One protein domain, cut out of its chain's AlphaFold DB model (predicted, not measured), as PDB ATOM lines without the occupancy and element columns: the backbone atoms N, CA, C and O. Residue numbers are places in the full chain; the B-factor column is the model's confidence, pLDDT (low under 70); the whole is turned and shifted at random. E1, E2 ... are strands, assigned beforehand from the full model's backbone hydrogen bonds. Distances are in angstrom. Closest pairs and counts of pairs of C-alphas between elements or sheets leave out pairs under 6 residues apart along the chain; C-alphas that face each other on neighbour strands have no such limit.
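Overview. This is residues 55 to 99 of the 99 residues of an uncharacterized protein of bacterium (UniProt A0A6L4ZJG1). With little regular structure, this is a long, thin hairpin: two short strands, E1 and E2, side by side, and a long loop, residues 69 to 92, that reaches out from them and folds back. Residues 55 to 65 make a hook at the other end. The printed part has 45 residues, of which 6 lie in E1 then E2, an antiparallel sheet, all strand, with no named helix. It is only just extended, close to loose, with a radius of gyration of the C-alphas of 14.1 A, a rod spanning 41 by 19 by 10 A.

Arrangement. Look at E1, residues 66 to 68, and E2, residues 93 to 95: they are antiparallel at 151 degrees and form a hairpin. C-alphas 67 and 94 face each other at 5.4 A; N 67 and O 94 are within hydrogen-bond range at 2.8 A.

Along the chain. Find C-alpha 66 at (-9.652, 29.400, 79.541); E1 runs 6.8 A from there. E2 runs 6.9 A to C-alpha 95 at (-8.988, 31.963, 83.218).

Size, cuts and confidence. The farthest C-alphas, Asp 76 and Ser 99, are 41.4 A apart. The link from E1 to E2 is long, 24 residues. The printed part has no cut, and no printed residue is under 70 in pLDDT.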
ATOM      1  N   TYR A  55      -7.120  45.106  79.510       84.25
ATOM      2  CA  TYR A  55      -8.156  44.658  78.580       84.25
ATOM      3  C   TYR A  55      -9.382  44.173  79.353       84.25
ATOM      4  O   TYR A  55      -9.287  43.254  80.171       84.25
ATOM      5  N   ALA A  56     -10.536  44.776  79.069       84.38
ATOM      6  CA  ALA A  56     -11.829  44.327  79.566       84.38
ATOM      7  C   ALA A  56     -12.561  43.579  78.438       84.38
ATOM      8  O   ALA A  56     -12.846  44.174  77.400       84.38
ATOM      9  N   PRO A  57     -12.857  42.277  78.593       83.69
ATOM     10  CA  PRO A  57     -13.543  41.529  77.553       83.69
ATOM     11  C   PRO A  57     -15.008  41.960  77.442       83.69
ATOM     12  O   PRO A  57     -15.733  41.952  78.433       83.69
ATOM     13  N   ASN A  58     -15.479  42.196  76.216       84.81
ATOM     14  CA  ASN A  58     -16.900  42.467  75.950       84.81
ATOM     15  C   ASN A  58     -17.805  41.266  76.296       84.81
ATOM     16  O   ASN A  58     -18.982  41.431  76.598       84.81
ATOM     17  N   ASN A  59     -17.260  40.041  76.276       82.38
ATOM     18  CA  ASN A  59     -17.964  38.837  76.718       82.38
ATOM     19  C   ASN A  59     -17.756  38.609  78.226       82.38
ATOM     20  O   ASN A  59     -16.665  38.223  78.667       82.38
ATOM     21  N   THR A  60     -18.824  38.775  79.004       81.25
ATOM     22  CA  THR A  60     -18.826  38.708  80.473       81.25
ATOM     23  C   THR A  60     -19.083  37.311  81.052       81.25
ATOM     24  O   THR A  60     -19.272  37.195  82.261       81.25
ATOM     25  N   ARG A  61     -19.054  36.239  80.240       84.19
ATOM     26  CA  ARG A  61     -19.201  34.848  80.716       84.19
ATOM     27  C   ARG A  61     -18.237  34.528  81.869       84.19
ATOM     28  O   ARG A  61     -17.058  34.883  81.802       84.19
ATOM     29  N   LYS A  62     -18.752  33.830  82.890       83.75
ATOM     30  CA  LYS A  62     -18.059  33.472  84.143       83.75
ATOM     31  C   LYS A  62     -18.089  31.965  84.413       83.75
ATOM     32  O   LYS A  62     -18.533  31.511  85.463       83.75
ATOM     33  N   GLU A  63     -17.651  31.171  83.441       88.69
ATOM     34  CA  GLU A  63     -17.702  29.702  83.537       88.69
ATOM     35  C   GLU A  63     -16.369  29.089  83.997       88.69
ATOM     36  O   GLU A  63     -16.194  27.872  83.957       88.69
ATOM     37  N   GLY A  64     -15.386  29.909  84.386       87.44
ATOM     38  CA  GLY A  64     -14.041  29.423  84.714       87.44
ATOM     39  C   GLY A  64     -13.268  28.868  83.509       87.44
ATOM     40  O   GLY A  64     -12.260  28.180  83.678       87.44
ATOM     41  N   LYS A  65     -13.728  29.130  82.279       89.94
ATOM     42  CA  LYS A  65     -13.085  28.633  81.056       89.94
ATOM     43  C   LYS A  65     -11.821  29.432  80.731       89.94
ATOM     44  O   LYS A  65     -11.691  30.612  81.061       89.94
ATOM     45  N   LYS A  66     -10.873  28.772  80.063       90.06
ATOM     46  CA  LYS A  66      -9.652  29.400  79.541       90.06
ATOM     47  C   LYS A  66      -9.981  30.237  78.304       90.06
ATOM     48  O   LYS A  66     -10.721  29.783  77.433       90.06
ATOM     49  N   ARG A  67      -9.382  31.421  78.198       89.44
ATOM     50  CA  ARG A  67      -9.475  32.310  77.033       89.44
ATOM     51  C   ARG A  67      -8.093  32.601  76.477       89.44
ATOM     52  O   ARG A  67      -7.194  32.955  77.236       89.44
ATOM     53  N   LYS A  68      -7.942  32.448  75.161       91.19
ATOM     54  CA  LYS A  68      -6.723  32.816  74.438       91.19
ATOM     55  C   LYS A  68      -6.651  34.338  74.310       91.19
ATOM     56  O   LYS A  68      -7.664  34.984  74.059       91.19
ATOM     57  N   VAL A  69      -5.455  34.875  74.487       89.75
ATOM     58  CA  VAL A  69      -5.103  36.275  74.256       89.75
ATOM     59  C   VAL A  69      -4.184  36.317  73.046       89.75
ATOM     60  O   VAL A  69      -3.289  35.478  72.930       89.75
ATOM     61  N   GLU A  70      -4.406  37.281  72.164       90.50
ATOM     62  CA  GLU A  70      -3.521  37.610  71.049       90.50
ATOM     63  C   GLU A  70      -3.284  39.117  71.078       90.50
ATOM     64  O   GLU A  70      -4.213  39.888  71.313       90.50
ATOM     65  N   ILE A  71      -2.028  39.518  70.900       89.81
ATOM     66  CA  ILE A  71      -1.623  40.922  70.840       89.81
ATOM     67  C   ILE A  71      -1.025  41.157  69.462       89.81
ATOM     68  O   ILE A  71      -0.144  40.404  69.045       89.81
ATOM     69  N   HIS A  72      -1.506  42.208  68.810       91.44
ATOM     70  CA  HIS A  72      -0.976  42.729  67.559       91.44
ATOM     71  C   HIS A  72      -0.540  44.173  67.782       91.44
ATOM     72  O   HIS A  72      -1.186  44.893  68.547       91.44
ATOM     73  N   VAL A  73       0.556  44.571  67.147       90.25
ATOM     74  CA  VAL A  73       1.124  45.916  67.269       90.25
ATOM     75  C   VAL A  73       1.224  46.541  65.885       90.25
ATOM     76  O   VAL A  73       1.609  45.876  64.929       90.25
ATOM     77  N   ASP A  74       0.880  47.818  65.811       91.81
ATOM     78  CA  ASP A  74       1.051  48.700  64.661       91.81
ATOM     79  C   ASP A  74       1.849  49.907  65.177       91.81
ATOM     80  O   ASP A  74       1.380  50.618  66.071       91.81
ATOM     81  N   VAL A  75       3.106  50.040  64.745       88.56
ATOM     82  CA  VAL A  75       4.030  51.052  65.288       88.56
ATOM     83  C   VAL A  75       3.952  52.351  64.497       88.56
ATOM     84  O   VAL A  75       4.122  53.421  65.082       88.56
ATOM     85  N   ASP A  76       3.733  52.268  63.184       91.12
ATOM     86  CA  ASP A  76       3.691  53.425  62.287       91.12
ATOM     87  C   ASP A  76       2.273  53.979  62.067       91.12
ATOM     88  O   ASP A  76       2.121  55.091  61.557       91.12
ATOM     89  N   GLY A  77       1.249  53.263  62.538       88.94
ATOM     90  CA  GLY A  77      -0.151  53.659  62.453       88.94
ATOM     91  C   GLY A  77      -0.745  53.466  61.059       88.94
ATOM     92  O   GLY A  77      -1.766  54.088  60.750       88.94
ATOM     93  N   ASP A  78      -0.115  52.660  60.199       92.38
ATOM     94  CA  ASP A  78      -0.567  52.428  58.827       92.38
ATOM     95  C   ASP A  78      -1.723  51.409  58.723       92.38
ATOM     96  O   ASP A  78      -2.238  51.148  57.626       92.38
ATOM     97  N   GLY A  79      -2.158  50.847  59.857       90.88
ATOM     98  CA  GLY A  79      -3.215  49.847  59.958       90.88
ATOM     99  C   GLY A  79      -2.753  48.418  59.663       90.88
ATOM    100  O   GLY A  79      -3.582  47.497  59.669       90.88
ATOM    101  N   LYS A  80      -1.462  48.192  59.394       90.56
ATOM    102  CA  LYS A  80      -0.867  46.865  59.217       90.56
ATOM    103  C   LYS A  80      -0.173  46.414  60.496       90.56
ATOM    104  O   LYS A  80       0.232  47.179  61.357       90.56
ATOM    105  N   ARG A  81      -0.060  45.094  60.631       91.88
ATOM    106  CA  ARG A  81       0.593  44.478  61.786       91.88
ATOM    107  C   ARG A  81       2.101  44.481  61.586       91.88
ATOM    108  O   ARG A  81       2.600  43.876  60.639       91.88
ATOM    109  N   ASP A  82       2.806  45.046  62.550       90.88
ATOM    110  CA  ASP A  82       4.263  45.055  62.651       90.88
ATOM    111  C   ASP A  82       4.809  43.925  63.530       90.88
ATOM    112  O   ASP A  82       5.992  43.907  63.874       90.88
ATOM    113  N   ASP A  83       3.971  42.943  63.872       87.19
ATOM    114  CA  ASP A  83       4.313  41.825  64.759       87.19
ATOM    115  C   ASP A  83       5.618  41.111  64.361       87.19
ATOM    116  O   ASP A  83       6.353  40.637  65.221       87.19
ATOM    117  N   ALA A  84       5.923  41.041  63.061       85.62
ATOM    118  CA  ALA A  84       7.127  40.392  62.540       85.62
ATOM    119  C   ALA A  84       8.420  41.189  62.792       85.62
ATOM    120  O   ALA A  84       9.509  40.616  62.772       85.62
ATOM    121  N   LYS A  85       8.313  42.503  63.020       86.81
ATOM    122  CA  LYS A  85       9.449  43.398  63.288       86.81
ATOM    123  C   LYS A  85       9.805  43.442  64.778       86.81
ATOM    124  O   LYS A  85      10.854  43.970  65.139       86.81
ATOM    125  N   LEU A  86       8.944  42.903  65.644       85.81
ATOM    126  CA  LEU A  86       9.040  43.032  67.095       85.81
ATOM    127  C   LEU A  86       9.076  41.675  67.798       85.81
ATOM    128  O   LEU A  86       8.475  40.692  67.377       85.81
ATOM    129  N   VAL A  87       9.740  41.639  68.952       85.75
ATOM    130  CA  VAL A  87       9.641  40.503  69.875       85.75
ATOM    131  C   VAL A  87       8.565  40.815  70.906       85.75
ATOM    132  O   VAL A  87       8.820  41.510  71.887       85.75
ATOM    133  N   ILE A  88       7.358  40.289  70.691       88.19
ATOM    134  CA  ILE A  88       6.218  40.508  71.588       88.19
ATOM    135  C   ILE A  88       6.135  39.365  72.608       88.19
ATOM    136  O   ILE A  88       6.100  38.184  72.249       88.19
ATOM    137  N   GLN A  89       6.085  39.710  73.896       89.25
ATOM    138  CA  GLN A  89       5.943  38.758  74.997       89.25
ATOM    139  C   GLN A  89       4.725  39.105  75.841       89.25
ATOM    140  O   GLN A  89       4.587  40.228  76.316       89.25
ATOM    141  N   TYR A  90       3.822  38.140  75.997       91.19
ATOM    142  CA  TYR A  90       2.578  38.328  76.730       91.19
ATOM    143  C   TYR A  90       2.015  37.003  77.224       91.19
ATOM    144  O   TYR A  90       2.297  35.926  76.685       91.19
ATOM    145  N   ARG A  91       1.182  37.087  78.262       90.44
ATOM    146  CA  ARG A  91       0.462  35.935  78.797       90.44
ATOM    147  C   ARG A  91      -0.581  35.472  77.778       90.44
ATOM    148  O   ARG A  91      -1.541  36.181  77.504       90.44
ATOM    149  N   LYS A  92      -0.420  34.257  77.250       89.56
ATOM    150  CA  LYS A  92      -1.262  33.738  76.153       89.56
ATOM    151  C   LYS A  92      -2.677  33.342  76.558       89.56
ATOM    152  O   LYS A  92      -3.540  33.213  75.696       89.56
ATOM    153  N   VAL A  93      -2.904  33.051  77.837       89.94
ATOM    154  CA  VAL A  93      -4.188  32.537  78.320       89.94
ATOM    155  C   VAL A  93      -4.514  33.129  79.679       89.94
ATOM    156  O   VAL A  93      -3.661  33.134  80.567       89.94
ATOM    157  N   TYR A  94      -5.764  33.539  79.871       88.31
ATOM    158  CA  TYR A  94      -6.319  33.815  81.193       88.31
ATOM    159  C   TYR A  94      -7.518  32.908  81.480       88.31
ATOM    160  O   TYR A  94      -8.129  32.352  80.566       88.31
ATOM    161  N   THR A  95      -7.827  32.732  82.761       89.19
ATOM    162  CA  THR A  95      -8.988  31.963  83.218       89.19
ATOM    163  C   THR A  95     -10.074  32.946  83.629       89.19
ATOM    164  O   THR A  95      -9.792  33.898  84.355       89.19
ATOM    165  N   GLU A  96     -11.294  32.737  83.141       89.50
ATOM    166  CA  GLU A  96     -12.467  33.503  83.570       89.50
ATOM    167  C   GLU A  96     -12.693  33.354  85.087       89.50
ATOM    168  O   GLU A  96     -12.400  32.292  85.644       89.50
ATOM    169  N   PRO A  97     -13.251  34.367  85.773       84.38
ATOM    170  CA  PRO A  97     -13.733  34.169  87.132       84.38
ATOM    171  C   PRO A  97     -14.839  33.105  87.135       84.38
ATOM    172  O   PRO A  97     -15.634  33.017  86.196       84.38
ATOM    173  N   LYS A  98     -14.881  32.295  88.194       83.25
ATOM    174  CA  LYS A  98     -15.984  31.370  88.457       83.25
ATOM    175  C   LYS A  98     -17.004  32.106  89.324       83.25
ATOM    176  O   LYS A  98     -16.607  32.678  90.338       83.25
ATOM    177  N   SER A  99     -18.256  32.169  88.870       76.56
ATOM    178  CA  SER A  99     -19.358  32.703  89.679       76.56
ATOM    179  C   SER A  99     -19.876  31.682  90.680       76.56
ATOM    180  O   SER A  99     -19.640  30.470  90.467       76.56
TER     181      SER A  99